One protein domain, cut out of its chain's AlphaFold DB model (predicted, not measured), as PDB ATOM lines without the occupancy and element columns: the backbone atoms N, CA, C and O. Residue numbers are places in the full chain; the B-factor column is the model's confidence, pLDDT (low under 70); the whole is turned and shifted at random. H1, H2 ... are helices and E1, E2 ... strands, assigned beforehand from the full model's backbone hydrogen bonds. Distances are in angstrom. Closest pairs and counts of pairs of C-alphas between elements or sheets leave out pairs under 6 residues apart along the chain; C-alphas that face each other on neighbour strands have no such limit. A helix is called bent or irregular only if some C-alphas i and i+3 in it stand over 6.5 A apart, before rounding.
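Overview. This is residues 16 to 140 of the 202 residues of an uncharacterized protein of Xenorhabdus khoisanae (UniProt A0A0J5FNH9). Two long helices, H4 and H5, cross at a steep angle as a loose X, and the short helices sit round them: H1 packs on H4, H2 and H3 form a small pair by the first residues of H4, and H6 folds back along the last part of H5. A long loop, residues 76 to 99, leaves the end of H4, and its residues 86 to 87 pair with the short strand E1 ahead of H5. The printed part has 125 residues, with six named helices and one named strand in the order H1, H2, H3, H4, E1, H5, H6; the class is mostly helix. It is only just compact, close to loose, with a radius of gyration of the C-alphas of 16.2 A and spans of 49 by 41 by 26 A.

Along the chain. H4, residues 54 to 75, is 30.6 A long and begins with C-alpha 54 at (119.266, -54.983, -33.361). H5, residues 108 to 129, is 31.5 A long and ends with C-alpha 129 at (102.493, -43.601, -33.140). H1 is residues 16 to 20, with C-alpha 16 at (111.145, -49.567, -43.157). H2 is residues 32 to 39, 9.9 A; it is neither bent nor irregular, but only just: C-alphas 34 and 37 are 6.1 A apart. H3 is residues 48 to 51, E1 residues 100 to 102, and H6 residues 131 to 138, 10.5 A.

Arrangement. H4 touches H5 with residues 63 to 67 alone, and H5 touches H4 with residues 118 to 125 alone. Their closest C-alphas, those of Ile 67 and Ala 122, are 6.6 A apart, and the helices run opposite ways at a steep tilt of 60 degrees. H1 touches H4, the closest C-alphas being Pro 16 and Tyr 61, 5.0 A. H2 touches H3 at Asp 33 and Trp 51, closest C-alphas 4.5 A apart. H2 and H4 are near each other. H5 and H6 form a helical hairpin, opposite ways at a shallow tilt of 32 degrees; H5 touches H6 with residues 123 to 127 alone, and the C-alphas of Gly 127 and Leu 134 are closest, 5.3 A. E1 pairs with no named strand, but residues 86 to 87 pair with it antiparallel. Every O i to N i+4 pair is within hydrogen-bond range in H4, H5 and H6; H2 has 2 of 4, H1 has 0 of 1 but 2 of 2 O i to N i+3 pairs, and H3 is too short for an O i to N i+4 pair.

Size, cuts and confidence. The C-alphas farthest apart, those of Lys 26 and Asp 107, are 51.9 A apart. The printed part has no cut. The links H1 to H2 and H4 to E1 are long, with 11 and 24 residues. The mean pLDDT of the printed part is 92.5, and no printed residue is under 70.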
ATOM      1  N   PRO A  16     110.216 -48.610 -43.765       85.25
ATOM      2  CA  PRO A  16     111.145 -49.567 -43.157       85.25
ATOM      3  C   PRO A  16     112.611 -49.203 -43.428       85.25
ATOM      4  O   PRO A  16     113.472 -49.400 -42.572       85.25
ATOM      5  N   LYS A  17     112.895 -48.643 -44.613       85.69
ATOM      6  CA  LYS A  17     114.249 -48.297 -45.072       85.69
ATOM      7  C   LYS A  17     114.865 -47.150 -44.292       85.69
ATOM      8  O   LYS A  17     116.086 -47.031 -44.282       85.69
ATOM      9  N   ILE A  18     114.073 -46.361 -43.565       86.31
ATOM     10  CA  ILE A  18     114.628 -45.349 -42.664       86.31
ATOM     11  C   ILE A  18     115.592 -45.986 -41.649       86.31
ATOM     12  O   ILE A  18     116.637 -45.415 -41.371       86.31
ATOM     13  N   LEU A  19     115.315 -47.220 -41.200       89.00
ATOM     14  CA  LEU A  19     116.146 -47.988 -40.262       89.00
ATOM     15  C   LEU A  19     117.441 -48.550 -40.898       89.00
ATOM     16  O   LEU A  19     118.238 -49.214 -40.219       89.00
ATOM     17  N   ASP A  20     117.652 -48.313 -42.198       87.00
ATOM     18  CA  ASP A  20     118.878 -48.663 -42.927       87.00
ATOM     19  C   ASP A  20     119.924 -47.555 -42.846       87.00
ATOM     20  O   ASP A  20     121.111 -47.822 -43.046       87.00
ATOM     21  N   VAL A  21     119.509 -46.331 -42.502       88.50
ATOM     22  CA  VAL A  21     120.418 -45.199 -42.342       88.50
ATOM     23  C   VAL A  21     121.324 -45.462 -41.140       88.50
ATOM     24  O   VAL A  21     120.871 -45.582 -39.998       88.50
ATOM     25  N   LYS A  22     122.625 -45.595 -41.414       89.06
ATOM     26  CA  LYS A  22     123.644 -45.867 -40.392       89.06
ATOM     27  C   LYS A  22     124.251 -44.596 -39.825       89.06
ATOM     28  O   LYS A  22     124.501 -44.557 -38.627       89.06
ATOM     29  N   ASN A  23     124.449 -43.587 -40.672       92.94
ATOM     30  CA  ASN A  23     125.114 -42.339 -40.321       92.94
ATOM     31  C   ASN A  23     124.234 -41.134 -40.677       92.94
ATOM     32  O   ASN A  23     123.483 -41.183 -41.651       92.94
ATOM     33  N   ASP A  24     124.330 -40.062 -39.895       88.56
ATOM     34  CA  ASP A  24     123.717 -38.772 -40.200       88.56
ATOM     35  C   ASP A  24     124.497 -38.011 -41.296       88.56
ATOM     36  O   ASP A  24     125.536 -38.461 -41.785       88.56
ATOM     37  N   LYS A  25     124.016 -36.817 -41.672       88.38
ATOM     38  CA  LYS A  25     124.666 -35.956 -42.682       88.38
ATOM     39  C   LYS A  25     126.090 -35.514 -42.300       88.38
ATOM     40  O   LYS A  25     126.819 -35.038 -43.162       88.38
ATOM     41  N   LYS A  26     126.480 -35.635 -41.028       91.62
ATOM     42  CA  LYS A  26     127.817 -35.312 -40.509       91.62
ATOM     43  C   LYS A  26     128.700 -36.557 -40.357       91.62
ATOM     44  O   LYS A  26     129.822 -36.438 -39.881       91.62
ATOM     45  N   GLY A  27     128.209 -37.738 -40.743       92.06
ATOM     46  CA  GLY A  27     128.926 -39.005 -40.628       92.06
ATOM     47  C   GLY A  27     128.823 -39.680 -39.256       92.06
ATOM     48  O   GLY A  27     129.424 -40.736 -39.072       92.06
ATOM     49  N   ASN A  28     128.058 -39.133 -38.305       92.62
ATOM     50  CA  ASN A  28     127.914 -39.738 -36.980       92.62
ATOM     51  C   ASN A  28     126.919 -40.903 -37.010       92.62
ATOM     52  O   ASN A  28     125.888 -40.781 -37.678       92.62
ATOM     53  N   PRO A  29     127.141 -41.984 -36.240       92.94
ATOM     54  CA  PRO A  29     126.178 -43.071 -36.128       92.94
ATOM     55  C   PRO A  29     124.800 -42.584 -35.668       92.94
ATOM     56  O   PRO A  29     124.683 -41.824 -34.706       92.94
ATOM     57  N   VAL A  30     123.743 -43.058 -36.326       92.69
ATOM     58  CA  VAL A  30     122.362 -42.719 -35.964       92.69
ATOM     59  C   VAL A  30     121.979 -43.428 -34.653       92.69
ATOM     60  O   VAL A  30     122.000 -44.663 -34.607       92.69
ATOM     61  N   PRO A  31     121.574 -42.695 -33.594       94.38
ATOM     62  CA  PRO A  31     121.235 -43.279 -32.296       94.38
ATOM     63  C   PRO A  31     119.805 -43.841 -32.298       94.38
ATOM     64  O   PRO A  31     118.877 -43.270 -31.717       94.38
ATOM     65  N   TRP A  32     119.597 -44.954 -33.007       94.19
ATOM     66  CA  TRP A  32     118.281 -45.588 -33.165       94.19
ATOM     67  C   TRP A  32     117.617 -45.972 -31.843       94.19
ATOM     68  O   TRP A  32     116.395 -45.905 -31.725       94.19
ATOM     69  N   ASP A  33     118.412 -46.331 -30.841       94.62
ATOM     70  CA  ASP A  33     117.967 -46.626 -29.484       94.62
ATOM     71  C   ASP A  33     117.277 -45.433 -28.809       94.62
ATOM     72  O   ASP A  33     116.309 -45.620 -28.076       94.62
ATOM     73  N   LEU A  34     117.720 -44.210 -29.111       95.25
ATOM     74  CA  LEU A  34     117.118 -42.973 -28.611       95.25
ATOM     75  C   LEU A  34     116.005 -42.452 -29.526       95.25
ATOM     76  O   LEU A  34     115.045 -41.840 -29.049       95.25
ATOM     77  N   LEU A  35     116.125 -42.664 -30.838       94.88
ATOM     78  CA  LEU A  35     115.170 -42.155 -31.824       94.88
ATOM     79  C   LEU A  35     113.875 -42.966 -31.866       94.88
ATOM     80  O   LEU A  35     112.801 -42.368 -31.881       94.88
ATOM     81  N   ILE A  36     113.937 -44.301 -31.844       95.25
ATOM     82  CA  ILE A  36     112.736 -45.140 -31.970       95.25
ATOM     83  C   ILE A  36     111.723 -44.877 -30.842       95.25
ATOM     84  O   ILE A  36     110.556 -44.658 -31.166       95.25
ATOM     85  N   PRO A  37     112.107 -44.799 -29.548       95.88
ATOM     86  CA  PRO A  37     111.176 -44.410 -28.487       95.88
ATOM     87  C   PRO A  37     110.498 -43.059 -28.710       95.88
ATOM     88  O   PRO A  37     109.363 -42.869 -28.286       95.88
ATOM     89  N   ARG A  38     111.180 -42.111 -29.368       94.75
ATOM     90  CA  ARG A  38     110.621 -40.790 -29.687       94.75
ATOM     91  C   ARG A  38     109.670 -40.844 -30.880       94.75
ATOM     92  O   ARG A  38     108.676 -40.131 -30.886       94.75
ATOM     93  N   MET A  39     109.967 -41.685 -31.870       92.94
ATOM     94  CA  MET A  39     109.107 -41.916 -33.034       92.94
ATOM     95  C   MET A  39     107.846 -42.711 -32.670       92.94
ATOM     96  O   MET A  39     106.785 -42.470 -33.236       92.94
ATOM     97  N   LEU A  40     107.959 -43.646 -31.722       95.19
ATOM     98  CA  LEU A  40     106.894 -44.538 -31.263       95.19
ATOM     99  C   LEU A  40     106.631 -44.350 -29.758       95.19
ATOM    100  O   LEU A  40     106.843 -45.277 -28.966       95.19
ATOM    101  N   PRO A  41     106.164 -43.160 -29.337       95.50
ATOM    102  CA  PRO A  41     106.087 -42.782 -27.924       95.50
ATOM    103  C   PRO A  41     105.134 -43.656 -27.100       95.50
ATOM    104  O   PRO A  41     105.231 -43.692 -25.871       95.50
ATOM    105  N   TYR A  42     104.217 -44.373 -27.753       97.06
ATOM    106  CA  TYR A  42     103.232 -45.234 -27.103       97.06
ATOM    107  C   TYR A  42     103.509 -46.730 -27.276       97.06
ATOM    108  O   TYR A  42     102.680 -47.547 -26.873       97.06
ATOM    109  N   HIS A  43     104.655 -47.107 -27.845       96.81
ATOM    110  CA  HIS A  43     105.079 -48.502 -27.867       96.81
ATOM    111  C   HIS A  43     105.277 -49.034 -26.437       96.81
ATOM    112  O   HIS A  43     105.684 -48.301 -25.535       96.81
ATOM    113  N   ARG A  44     105.010 -50.328 -26.207       95.44
ATOM    114  CA  ARG A  44     105.104 -50.938 -24.864       95.44
ATOM    115  C   ARG A  44     106.515 -50.857 -24.266       95.44
ATOM    116  O   ARG A  44     106.670 -50.623 -23.071       95.44
ATOM    117  N   TYR A  45     107.540 -50.990 -25.108       95.31
ATOM    118  CA  TYR A  45     108.944 -50.845 -24.729       95.31
ATOM    119  C   TYR A  45     109.458 -49.464 -25.132       95.31
ATOM    120  O   TYR A  45     109.585 -49.177 -26.322       95.31
ATOM    121  N   ARG A  46     109.745 -48.623 -24.134       92.94
ATOM    122  CA  ARG A  46     110.189 -47.225 -24.308       92.94
ATOM    123  C   ARG A  46     111.639 -46.987 -23.885       92.94
ATOM    124  O   ARG A  46     112.178 -45.924 -24.159       92.94
ATOM    125  N   SER A  47     112.264 -47.963 -23.222       94.75
ATOM    126  CA  SER A  47     113.657 -47.849 -22.785       94.75
ATOM    127  C   SER A  47     114.618 -47.930 -23.981       94.75
ATOM    128  O   SER A  47     114.455 -48.836 -24.810       94.75
ATOM    129  N   PRO A  48     115.644 -47.062 -24.046       94.88
ATOM    130  CA  PRO A  48     116.740 -47.193 -25.003       94.88
ATOM    131  C   PRO A  48     117.422 -48.566 -24.972       94.88
ATOM    132  O   PRO A  48     117.744 -49.105 -26.027       94.88
ATOM    133  N   ASP A  49     117.557 -49.203 -23.804       95.62
ATOM    134  CA  ASP A  49     118.230 -50.508 -23.675       95.62
ATOM    135  C   ASP A  49     117.538 -51.621 -24.467       95.62
ATOM    136  O   ASP A  49     118.187 -52.529 -24.998       95.62
ATOM    137  N   TYR A  50     116.211 -51.542 -24.581       96.38
ATOM    138  CA  TYR A  50     115.451 -52.430 -25.450       96.38
ATOM    139  C   TYR A  50     115.825 -52.167 -26.913       96.38
ATOM    140  O   TYR A  50     116.241 -53.068 -27.637       96.38
ATOM    141  N   TRP A  51     115.758 -50.914 -27.352       96.00
ATOM    142  CA  TRP A  51     115.976 -50.553 -28.753       96.00
ATOM    143  C   TRP A  51     117.439 -50.586 -29.200       96.00
ATOM    144  O   TRP A  51     117.699 -50.658 -30.400       96.00
ATOM    145  N   LYS A  52     118.395 -50.635 -28.269       94.44
ATOM    146  CA  LYS A  52     119.818 -50.867 -28.546       94.44
ATOM    147  C   LYS A  52     120.065 -52.221 -29.213       94.44
ATOM    148  O   LYS A  52     121.000 -52.372 -29.998       94.44
ATOM    149  N   LYS A  53     119.219 -53.223 -28.944       93.62
ATOM    150  CA  LYS A  53     119.350 -54.555 -29.547       93.62
ATOM    151  C   LYS A  53     118.810 -54.551 -30.974       93.62
ATOM    152  O   LYS A  53     117.622 -54.319 -31.204       93.62
ATOM    153  N   ARG A  54     119.648 -54.949 -31.938       90.50
ATOM    154  CA  ARG A  54     119.266 -54.983 -33.361       90.50
ATOM    155  C   ARG A  54     118.037 -55.849 -33.643       90.50
ATOM    156  O   ARG A  54     117.229 -55.472 -34.481       90.50
ATOM    157  N   LYS A  55     117.849 -56.955 -32.910       91.06
ATOM    158  CA  LYS A  55     116.655 -57.813 -33.031       91.06
ATOM    159  C   LYS A  55     115.356 -57.016 -32.873       91.06
ATOM    160  O   LYS A  55     114.414 -57.265 -33.610       91.06
ATOM    161  N   HIS A  56     115.307 -56.067 -31.941       94.00
ATOM    162  CA  HIS A  56     114.105 -55.279 -31.674       94.00
ATOM    163  C   HIS A  56     113.870 -54.206 -32.745       94.00
ATOM    164  O   HIS A  56     112.739 -54.007 -33.178       94.00
ATOM    165  N   GLN A  57     114.938 -53.601 -33.272       93.50
ATOM    166  CA  GLN A  57     114.851 -52.725 -34.450       93.50
ATOM    167  C   GLN A  57     114.365 -53.496 -35.690       93.50
ATOM    168  O   GLN A  57     113.502 -53.022 -36.424       93.50
ATOM    169  N   ASP A  58     114.881 -54.709 -35.904       92.31
ATOM    170  CA  ASP A  58     114.489 -55.572 -37.018       92.31
ATOM    171  C   ASP A  58     113.030 -56.060 -36.886       92.31
ATOM    172  O   ASP A  58     112.393 -56.324 -37.905       92.31
ATOM    173  N   GLN A  59     112.484 -56.143 -35.664       93.06
ATOM    174  CA  GLN A  59     111.060 -56.419 -35.441       93.06
ATOM    175  C   GLN A  59     110.172 -55.269 -35.914       93.06
ATOM    176  O   GLN A  59     109.226 -55.480 -36.671       93.06
ATOM    177  N   LEU A  60     110.528 -54.036 -35.541       94.56
ATOM    178  CA  LEU A  60     109.847 -52.848 -36.049       94.56
ATOM    179  C   LEU A  60     109.943 -52.758 -37.579       94.56
ATOM    180  O   LEU A  60     108.948 -52.461 -38.235       94.56
ATOM    181  N   TYR A  61     111.111 -53.064 -38.152       93.44
ATOM    182  CA  TYR A  61     111.275 -53.143 -39.605       93.44
ATOM    183  C   TYR A  61     110.269 -54.121 -40.226       93.44
ATOM    184  O   TYR A  61     109.600 -53.761 -41.189       93.44
ATOM    185  N   GLY A  62     110.133 -55.332 -39.671       91.88
ATOM    186  CA  GLY A  62     109.184 -56.337 -40.162       91.88
ATOM    187  C   GLY A  62     107.733 -55.847 -40.135       91.88
ATOM    188  O   GLY A  62     107.021 -55.983 -41.130       91.88
ATOM    189  N   ARG A  63     107.317 -55.191 -39.043       93.75
ATOM    190  CA  ARG A  63     105.987 -54.567 -38.932       93.75
ATOM    191  C   ARG A  63     105.755 -53.507 -40.013       93.75
ATOM    192  O   ARG A  63     104.711 -53.508 -40.664       93.75
ATOM    193  N   LEU A  64     106.726 -52.611 -40.210       93.69
ATOM    194  CA  LEU A  64     106.651 -51.559 -41.229       93.69
ATOM    195  C   LEU A  64     106.623 -52.149 -42.646       93.69
ATOM    196  O   LEU A  64     105.884 -51.656 -43.493       93.69
ATOM    197  N   GLU A  65     107.404 -53.200 -42.908       91.38
ATOM    198  CA  GLU A  65     107.465 -53.875 -44.210       91.38
ATOM    199  C   GLU A  65     106.129 -54.539 -44.558       91.38
ATOM    200  O   GLU A  65     105.639 -54.372 -45.672       91.38
ATOM    201  N   MET A  66     105.499 -55.229 -43.606       91.44
ATOM    202  CA  MET A  66     104.186 -55.845 -43.808       91.44
ATOM    203  C   MET A  66     103.114 -54.804 -44.168       91.44
ATOM    204  O   MET A  66     102.351 -55.001 -45.115       91.44
ATOM    205  N   ILE A  67     103.073 -53.672 -43.457       92.25
ATOM    206  CA  ILE A  67     102.113 -52.591 -43.739       92.25
ATOM    207  C   ILE A  67     102.439 -51.897 -45.069       92.25
ATOM    208  O   ILE A  67     101.532 -51.600 -45.848       92.25
ATOM    209  N   GLY A  68     103.724 -51.688 -45.368       90.75
ATOM    210  CA  GLY A  68     104.178 -51.166 -46.657       90.75
ATOM    211  C   GLY A  68     103.784 -52.071 -47.825       90.75
ATOM    212  O   GLY A  68     103.300 -51.581 -48.841       90.75
ATOM    213  N   SER A  69     103.895 -53.390 -47.654       89.44
ATOM    214  CA  SER A  69     103.458 -54.382 -48.639       89.44
ATOM    215  C   SER A  69     101.956 -54.279 -48.914       89.44
ATOM    216  O   SER A  69     101.558 -54.175 -50.073       89.44
ATOM    217  N   LEU A  70     101.114 -54.192 -47.873       91.44
ATOM    218  CA  LEU A  70      99.675 -53.965 -48.056       91.44
ATOM    219  C   LEU A  70      99.399 -52.657 -48.818       91.44
ATOM    220  O   LEU A  70      98.611 -52.658 -49.764       91.44
ATOM    221  N   ARG A  71     100.058 -51.553 -48.441       91.12
ATOM    222  CA  ARG A  71      99.916 -50.263 -49.138       91.12
ATOM    223  C   ARG A  71     100.288 -50.383 -50.611       91.12
ATOM    224  O   ARG A  71      99.572 -49.841 -51.447       91.12
ATOM    225  N   ASN A  72     101.384 -51.066 -50.933       89.88
ATOM    226  CA  ASN A  72     101.837 -51.227 -52.314       89.88
ATOM    227  C   ASN A  72     100.834 -52.033 -53.138       89.88
ATOM    228  O   ASN A  72     100.491 -51.604 -54.234       89.88
ATOM    229  N   ARG A  73     100.268 -53.113 -52.588       91.88
ATOM    230  CA  ARG A  73      99.185 -53.848 -53.260       91.88
ATOM    231  C   ARG A  73      97.993 -52.946 -53.567       91.88
ATOM    232  O   ARG A  73      97.494 -52.966 -54.684       91.88
ATOM    233  N   ILE A  74      97.576 -52.116 -52.608       90.94
ATOM    234  CA  ILE A  74      96.485 -51.148 -52.810       90.94
ATOM    235  C   ILE A  74      96.838 -50.155 -53.925       90.94
ATOM    236  O   ILE A  74      96.021 -49.922 -54.811       90.94
ATOM    237  N   ALA A  75      98.051 -49.595 -53.906       89.12
ATOM    238  CA  ALA A  75      98.507 -48.624 -54.902       89.12
ATOM    239  C   ALA A  75      98.609 -49.218 -56.318       89.12
ATOM    240  O   ALA A  75      98.356 -48.517 -57.294       89.12
ATOM    241  N   HIS A  76      98.946 -50.502 -56.427       88.94
ATOM    242  CA  HIS A  76      99.038 -51.228 -57.694       88.94
ATOM    243  C   HIS A  76      97.738 -51.945 -58.090       88.94
ATOM    244  O   HIS A  76      97.731 -52.680 -59.073       88.94
ATOM    245  N   PHE A  77      96.639 -51.738 -57.354       90.38
ATOM    246  CA  PHE A  77      95.361 -52.432 -57.565       90.38
ATOM    247  C   PHE A  77      95.485 -53.968 -57.566       90.38
ATOM    248  O   PHE A  77      94.711 -54.677 -58.210       90.38
ATOM    249  N   GLU A  78      96.447 -54.501 -56.814       91.06
ATOM    250  CA  GLU A  78      96.612 -55.936 -56.643       91.06
ATOM    251  C   GLU A  78      95.587 -56.494 -55.638       91.06
ATOM    252  O   GLU A  78      95.268 -55.842 -54.638       91.06
ATOM    253  N   PRO A  79      95.109 -57.740 -55.824       91.56
ATOM    254  CA  PRO A  79      94.170 -58.370 -54.900       91.56
ATOM    255  C   PRO A  79      94.727 -58.430 -53.478       91.56
ATOM    256  O   PRO A  79      95.691 -59.145 -53.244       91.56
ATOM    257  N   ILE A  80      94.139 -57.754 -52.494       92.38
ATOM    258  CA  ILE A  80      94.695 -57.756 -51.125       92.38
ATOM    259  C   ILE A  80      94.528 -59.097 -50.394       92.38
ATOM    260  O   ILE A  80      95.279 -59.370 -49.467       92.38
ATOM    261  N   TRP A  81      93.592 -59.947 -50.826       90.12
ATOM    262  CA  TRP A  81      93.287 -61.242 -50.201       90.12
ATOM    263  C   TRP A  81      94.229 -62.381 -50.625       90.12
ATOM    264  O   TRP A  81      94.309 -63.395 -49.944       90.12
ATOM    265  N   LYS A  82      94.984 -62.228 -51.721       87.94
ATOM    266  CA  LYS A  82      95.946 -63.240 -52.204       87.94
ATOM    267  C   LYS A  82      97.341 -63.019 -51.611       87.94
ATOM    268  O   LYS A  82      98.308 -62.776 -52.340       87.94
ATOM    269  N   GLN A  83      97.435 -62.977 -50.287       90.19
ATOM    270  CA  GLN A  83      98.711 -62.779 -49.593       90.19
ATOM    271  C   GLN A  83      99.615 -64.014 -49.706       90.19
ATOM    272  O   GLN A  83      99.138 -65.127 -49.886       90.19
ATOM    273  N   GLY A  84     100.931 -63.810 -49.637       91.50
ATOM    274  CA  GLY A  84     101.890 -64.915 -49.589       91.50
ATOM    275  C   GLY A  84     101.994 -65.545 -48.198       91.50
ATOM    276  O   GLY A  84     101.214 -65.238 -47.292       91.50
ATOM    277  N   ASP A  85     103.007 -66.395 -48.030       93.88
ATOM    278  CA  ASP A  85     103.419 -66.951 -46.739       93.88
ATOM    279  C   ASP A  85     103.640 -65.824 -45.706       93.88
ATOM    280  O   ASP A  85     104.320 -64.827 -45.977       93.88
ATOM    281  N   LEU A  86     103.067 -65.977 -44.506       92.69
ATOM    282  CA  LEU A  86     103.333 -65.092 -43.374       92.69
ATOM    283  C   LEU A  86     104.557 -65.585 -42.625       92.69
ATOM    284  O   LEU A  86     104.574 -66.688 -42.078       92.69
ATOM    285  N   TYR A  87     105.534 -64.702 -42.509       92.12
ATOM    286  CA  TYR A  87     106.727 -64.915 -41.714       92.12
ATOM    287  C   TYR A  87     106.662 -64.125 -40.412       92.12
ATOM    288  O   TYR A  87     105.885 -63.180 -40.276       92.12
ATOM    289  N   GLU A  88     107.515 -64.494 -39.462       92.06
ATOM    290  CA  GLU A  88     107.741 -63.692 -38.270       92.06
ATOM    291  C   GLU A  88     108.142 -62.261 -38.652       92.06
ATOM    292  O   GLU A  88     108.845 -62.030 -39.643       92.06
ATOM    293  N   GLU A  89     107.705 -61.293 -37.847       90.00
ATOM    294  CA  GLU A  89     108.040 -59.883 -38.030       90.00
ATOM    295  C   GLU A  89     109.499 -59.656 -37.646       90.00
ATOM    296  O   GLU A  89     109.824 -59.192 -36.559       90.00
ATOM    297  N   ILE A  90     110.399 -60.045 -38.534       87.31
ATOM    298  CA  ILE A  90     111.815 -59.747 -38.462       87.31
ATOM    299  C   ILE A  90     112.297 -59.410 -39.861       87.31
ATOM    300  O   ILE A  90     111.786 -59.900 -40.872       87.31
ATOM    301  N   ARG A  91     113.326 -58.580 -39.930       85.25
ATOM    302  CA  ARG A  91     114.014 -58.309 -41.179       85.25
ATOM    303  C   ARG A  91     114.715 -59.564 -41.708       85.25
ATOM    304  O   ARG A  91     115.489 -60.193 -40.986       85.25
ATOM    305  N   TYR A  92     114.516 -59.862 -42.992       81.62
ATOM    306  CA  TYR A  92     115.307 -60.870 -43.695       81.62
ATOM    307  C   TYR A  92     116.786 -60.458 -43.761       81.62
ATOM    308  O   TYR A  92     117.117 -59.321 -44.110       81.62
ATOM    309  N   ARG A  93     117.688 -61.388 -43.441       81.00
ATOM    310  CA  ARG A  93     119.140 -61.222 -43.586       81.00
ATOM    311  C   ARG A  93     119.707 -62.484 -44.223       81.00
ATOM    312  O   ARG A  93     119.209 -63.567 -43.945       81.00
ATOM    313  N   GLN A  94     120.777 -62.355 -45.009       75.31
ATOM    314  CA  GLN A  94     121.398 -63.490 -45.714       75.31
ATOM    315  C   GLN A  94     121.674 -64.690 -44.789       75.31
ATOM    316  O   GLN A  94     121.389 -65.825 -45.151       75.31
ATOM    317  N   ASN A  95     122.109 -64.432 -43.552       78.50
ATOM    318  CA  ASN A  95     122.464 -65.475 -42.581       78.50
ATOM    319  C   ASN A  95     121.342 -65.806 -41.584       78.50
ATOM    320  O   ASN A  95     121.586 -66.466 -40.577       78.50
ATOM    321  N   LYS A  96     120.126 -65.293 -41.796       73.62
ATOM    322  CA  LYS A  96     118.997 -65.528 -40.897       73.62
ATOM    323  C   LYS A  96     117.693 -65.602 -41.676       73.62
ATOM    324  O   LYS A  96     117.133 -64.583 -42.083       73.62
ATOM    325  N   GLN A  97     117.205 -66.827 -41.835       77.00
ATOM    326  CA  GLN A  97     115.876 -67.066 -42.373       77.00
ATOM    327  C   GLN A  97     114.814 -66.630 -41.365       77.00
ATOM    328  O   GLN A  97     115.009 -66.726 -40.153       77.00
ATOM    329  N   ARG A  98     113.703 -66.118 -41.892       87.50
ATOM    330  CA  ARG A  98     112.530 -65.789 -41.088       87.50
ATOM    331  C   ARG A  98     111.748 -67.065 -40.848       87.50
ATOM    332  O   ARG A  98     111.510 -67.814 -41.795       87.50
ATOM    333  N   ASN A  99     111.310 -67.275 -39.618       91.06
ATOM    334  CA  ASN A  99     110.407 -68.380 -39.329       91.06
ATOM    335  C   ASN A  99     109.080 -68.179 -40.065       91.06
ATOM    336  O   ASN A  99     108.489 -67.098 -40.008       91.06
ATOM    337  N   LEU A 100     108.622 -69.216 -40.762       93.25
ATOM    338  CA  LEU A 100     107.282 -69.256 -41.328       93.25
ATOM    339  C   LEU A 100     106.274 -69.428 -40.186       93.25
ATOM    340  O   LEU A 100     106.379 -70.379 -39.418       93.25
ATOM    341  N   LEU A 101     105.303 -68.525 -40.090       93.81
ATOM    342  CA  LEU A 101     104.228 -68.602 -39.099       93.81
ATOM    343  C   LEU A 101     102.982 -69.277 -39.664       93.81
ATOM    344  O   LEU A 101     102.331 -70.052 -38.975       93.81
ATOM    345  N   GLN A 102     102.642 -68.977 -40.916       93.56
ATOM    346  CA  GLN A 102     101.474 -69.543 -41.580       93.56
ATOM    347  C   GLN A 102     101.670 -69.478 -43.095       93.56
ATOM    348  O   GLN A 102     102.237 -68.515 -43.611       93.56
ATOM    349  N   LYS A 103     101.178 -70.487 -43.811       95.94
ATOM    350  CA  LYS A 103     101.206 -70.518 -45.276       95.94
ATOM    351  C   LYS A 103     100.316 -69.441 -45.906       95.94
ATOM    352  O   LYS A 103      99.513 -68.794 -45.223       95.94
ATOM    353  N   ALA A 104     100.511 -69.211 -47.201       95.38
ATOM    354  CA  ALA A 104      99.620 -68.391 -48.013       95.38
ATOM    355  C   ALA A 104      98.157 -68.865 -47.863       95.38
ATOM    356  O   ALA A 104      97.935 -70.077 -47.823       95.38
ATOM    357  N   PRO A 105      97.170 -67.950 -47.778       95.38
ATOM    358  CA  PRO A 105      95.761 -68.323 -47.710       95.38
ATOM    359  C   PRO A 105      95.331 -69.170 -48.908       95.38
ATOM    360  O   PRO A 105      95.600 -68.799 -50.053       95.38
ATOM    361  N   VAL A 106      94.642 -70.280 -48.643       94.75
ATOM    362  CA  VAL A 106      94.109 -71.174 -49.690       94.75
ATOM    363  C   VAL A 106      92.594 -71.076 -49.837       94.75
ATOM    364  O   VAL A 106      92.057 -71.441 -50.881       94.75
ATOM    365  N   ASP A 107      91.908 -70.537 -48.831       92.75
ATOM    366  CA  ASP A 107      90.466 -70.337 -48.839       92.75
ATOM    367  C   ASP A 107      90.058 -68.941 -48.322       92.75
ATOM    368  O   ASP A 107      90.885 -68.068 -48.021       92.75
ATOM    369  N   ILE A 108      88.746 -68.699 -48.284       91.31
ATOM    370  CA  ILE A 108      88.157 -67.427 -47.846       91.31
ATOM    371  C   ILE A 108      88.395 -67.190 -46.350       91.31
ATOM    372  O   ILE A 108      88.626 -66.048 -45.950       91.31
ATOM    373  N   ILE A 109      88.354 -68.242 -45.532       91.88
ATOM    374  CA  ILE A 109      88.491 -68.147 -44.075       91.88
ATOM    375  C   ILE A 109      89.923 -67.738 -43.729       91.88
ATOM    376  O   ILE A 109      90.128 -66.788 -42.971       91.88
ATOM    377  N   ASP A 110      90.911 -68.375 -44.353       94.06
ATOM    378  CA  ASP A 110      92.320 -68.022 -44.231       94.06
ATOM    379  C   ASP A 110      92.583 -66.590 -44.696       94.06
ATOM    380  O   ASP A 110      93.312 -65.839 -44.043       94.06
ATOM    381  N   SER A 111      91.970 -66.195 -45.817       94.62
ATOM    382  CA  SER A 111      92.129 -64.851 -46.379       94.62
ATOM    383  C   SER A 111      91.582 -63.792 -45.424       94.62
ATOM    384  O   SER A 111      92.238 -62.783 -45.163       94.62
ATOM    385  N   LEU A 112      90.400 -64.036 -44.852       94.50
ATOM    386  CA  LEU A 112      89.793 -63.166 -43.849       94.50
ATOM    387  C   LEU A 112      90.626 -63.102 -42.573       94.50
ATOM    388  O   LEU A 112      90.881 -62.011 -42.067       94.50
ATOM    389  N   SER A 113      91.088 -64.245 -42.070       94.38
ATOM    390  CA  SER A 113      91.951 -64.310 -40.890       94.38
ATOM    391  C   SER A 113      93.237 -63.502 -41.096       94.38
ATOM    392  O   SER A 113      93.598 -62.662 -40.268       94.38
ATOM    393  N   ARG A 114      93.889 -63.657 -42.257       95.31
ATOM    394  CA  ARG A 114      95.095 -62.898 -42.609       95.31
ATOM    395  C   ARG A 114      94.823 -61.397 -42.724       95.31
ATOM    396  O   ARG A 114      95.629 -60.605 -42.236       95.31
ATOM    397  N   LEU A 115      93.721 -60.994 -43.355       95.62
ATOM    398  CA  LEU A 115      93.360 -59.581 -43.488       95.62
ATOM    399  C   LEU A 115      93.050 -58.936 -42.134       95.62
ATOM    400  O   LEU A 115      93.529 -57.830 -41.884       95.62
ATOM    401  N   ASN A 116      92.333 -59.634 -41.250       96.12
ATOM    402  CA  ASN A 116      92.082 -59.175 -39.882       96.12
ATOM    403  C   ASN A 116      93.394 -59.017 -39.101       96.12
ATOM    404  O   ASN A 116      93.634 -57.958 -38.530       96.12
ATOM    405  N   LEU A 117      94.304 -59.995 -39.170       96.00
ATOM    406  CA  LEU A 117      95.622 -59.892 -38.535       96.00
ATOM    407  C   LEU A 117      96.400 -58.653 -39.008       96.00
ATOM    408  O   LEU A 117      96.990 -57.932 -38.204       96.00
ATOM    409  N   ILE A 118      96.425 -58.394 -40.317       95.50
ATOM    410  CA  ILE A 118      97.138 -57.232 -40.864       95.50
ATOM    411  C   ILE A 118      96.457 -55.928 -40.441       95.50
ATOM    412  O   ILE A 118      97.143 -54.953 -40.129       95.50
ATOM    413  N   HIS A 119      95.125 -55.905 -40.399       96.81
ATOM    414  CA  HIS A 119      94.356 -54.759 -39.926       96.81
ATOM    415  C   HIS A 119      94.617 -54.464 -38.444       96.81
ATOM    416  O   HIS A 119      94.882 -53.312 -38.095       96.81
ATOM    417  N   ASP A 120      94.639 -55.483 -37.589       96.88
ATOM    418  CA  ASP A 120      95.001 -55.362 -36.174       96.88
ATOM    419  C   ASP A 120      96.434 -54.864 -36.003       96.88
ATOM    420  O   ASP A 120      96.703 -53.957 -35.212       96.88
ATOM    421  N   ASN A 121      97.359 -55.379 -36.808       96.19
ATOM    422  CA  ASN A 121      98.743 -54.937 -36.782       96.19
ATOM    423  C   ASN A 121      98.916 -53.476 -37.238       96.19
ATOM    424  O   ASN A 121      99.725 -52.734 -36.673       96.19
ATOM    425  N   ALA A 122      98.134 -53.029 -38.222       96.31
ATOM    426  CA  ALA A 122      98.101 -51.630 -38.638       96.31
ATOM    427  C   ALA A 122      97.538 -50.721 -37.534       96.31
ATOM    428  O   ALA A 122      98.081 -49.644 -37.280       96.31
ATOM    429  N   GLN A 123      96.488 -51.167 -36.838       97.75
ATOM    430  CA  GLN A 123      95.940 -50.471 -35.675       97.75
ATOM    431  C   GLN A 123      96.950 -50.391 -34.528       97.75
ATOM    432  O   GLN A 123      97.071 -49.345 -33.890       97.75
ATOM    433  N   GLU A 124      97.689 -51.467 -34.267       97.06
ATOM    434  CA  GLU A 124      98.717 -51.498 -33.233       97.06
ATOM    435  C   GLU A 124      99.839 -50.496 -33.547       97.06
ATOM    436  O   GLU A 124     100.159 -49.661 -32.696       97.06
ATOM    437  N   LEU A 125     100.363 -50.492 -34.781       96.25
ATOM    438  CA  LEU A 125     101.360 -49.506 -35.211       96.25
ATOM    439  C   LEU A 125     100.823 -48.070 -35.094       96.25
ATOM    440  O   LEU A 125     101.516 -47.189 -34.579       96.25
ATOM    441  N   LEU A 126      99.581 -47.826 -35.524       96.81
ATOM    442  CA  LEU A 126      98.934 -46.522 -35.365       96.81
ATOM    443  C   LEU A 126      98.830 -46.130 -33.886       96.81
ATOM    444  O   LEU A 126      99.055 -44.972 -33.538       96.81
ATOM    445  N   GLY A 127      98.537 -47.091 -33.010       97.75
ATOM    446  CA  GLY A 127      98.505 -46.912 -31.564       97.75
ATOM    447  C   GLY A 127      99.864 -46.559 -30.970       97.75
ATOM    448  O   GLY A 127      99.921 -45.698 -30.093       97.75
ATOM    449  N   TRP A 128     100.947 -47.167 -31.464       96.88
ATOM    450  CA  TRP A 128     102.321 -46.841 -31.064       96.88
ATOM    451  C   TRP A 128     102.721 -45.417 -31.463       96.88
ATOM    452  O   TRP A 128     103.413 -44.743 -30.696       96.88
ATOM    453  N   LEU A 129     102.263 -44.956 -32.632       95.50
ATOM    454  CA  LEU A 129     102.493 -43.601 -33.140       95.50
ATOM    455  C   LEU A 129     101.643 -42.561 -32.397       95.50
ATOM    456  O   LEU A 129     102.140 -41.522 -31.971       95.50
ATOM    457  N   SER A 130     100.342 -42.821 -32.245       97.12
ATOM    458  CA  SER A 130      99.398 -41.879 -31.652       97.12
ATOM    459  C   SER A 130      98.126 -42.561 -31.147       97.12
ATOM    460  O   SER A 130      97.244 -42.956 -31.913       97.12
ATOM    461  N   LYS A 131      97.963 -42.589 -29.819       96.94
ATOM    462  CA  LYS A 131      96.734 -43.082 -29.176       96.94
ATOM    463  C   LYS A 131      95.484 -42.310 -29.602       96.94
ATOM    464  O   LYS A 131      94.428 -42.916 -29.769       96.94
ATOM    465  N   SER A 132      95.582 -40.990 -29.779       97.81
ATOM    466  CA  SER A 132      94.440 -40.172 -30.201       97.81
ATOM    467  C   SER A 132      94.026 -40.481 -31.635       97.81
ATOM    468  O   SER A 132      92.833 -40.621 -31.890       97.81
ATOM    469  N   ARG A 133      94.981 -40.679 -32.555       96.88
ATOM    470  CA  ARG A 133      94.672 -41.079 -33.937       96.88
ATOM    471  C   ARG A 133      94.064 -42.472 -34.006       96.88
ATOM    472  O   ARG A 133      93.071 -42.638 -34.706       96.88
ATOM    473  N   LEU A 134      94.589 -43.437 -33.247       97.94
ATOM    474  CA  LEU A 134      93.969 -44.759 -33.143       97.94
ATOM    475  C   LEU A 134      92.531 -44.661 -32.614       97.94
ATOM    476  O   LEU A 134      91.633 -45.284 -33.171       97.94
ATOM    477  N   LYS A 135      92.295 -43.850 -31.577       97.81
ATOM    478  CA  LYS A 135      90.948 -43.619 -31.037       97.81
ATOM    479  C   LYS A 135      90.014 -43.002 -32.081       97.81
ATOM    480  O   LYS A 135      88.906 -43.490 -32.259       97.81
ATOM    481  N   SER A 136      90.454 -41.962 -32.790       97.69
ATOM    482  CA  SER A 136      89.671 -41.353 -33.871       97.69
ATOM    483  C   SER A 136      89.367 -42.346 -34.990       97.69
ATOM    484  O   SER A 136      88.246 -42.364 -35.483       97.69
ATOM    485  N   TYR A 137      90.336 -43.188 -35.362       97.12
ATOM    486  CA  TYR A 137      90.141 -44.237 -36.357       97.12
ATOM    487  C   TYR A 137      89.090 -45.256 -35.905       97.12
ATOM    488  O   TYR A 137      88.131 -45.485 -36.635       97.12
ATOM    489  N   LYS A 138      89.209 -45.795 -34.686       96.12
ATOM    490  CA  LYS A 138      88.245 -46.753 -34.116       96.12
ATOM    491  C   LYS A 138      86.831 -46.189 -33.958       96.12
ATOM    492  O   LYS A 138      85.876 -46.945 -33.974       96.12
ATOM    493  N   ASN A 139      86.700 -44.869 -33.838       94.12
ATOM    494  CA  ASN A 139      85.410 -44.178 -33.772       94.12
ATOM    495  C   ASN A 139      84.893 -43.724 -35.150       94.12
ATOM    496  O   ASN A 139      83.929 -42.962 -35.222       94.12
ATOM    497  N   SER A 140      85.567 -44.098 -36.239       91.44
ATOM    498  CA  SER A 140      85.193 -43.679 -37.586       91.44
ATOM    499  C   SER A 140      84.330 -44.727 -38.275       91.44
ATOM    500  O   SER A 140      84.559 -45.927 -38.149       91.44
TER     501      SER A 140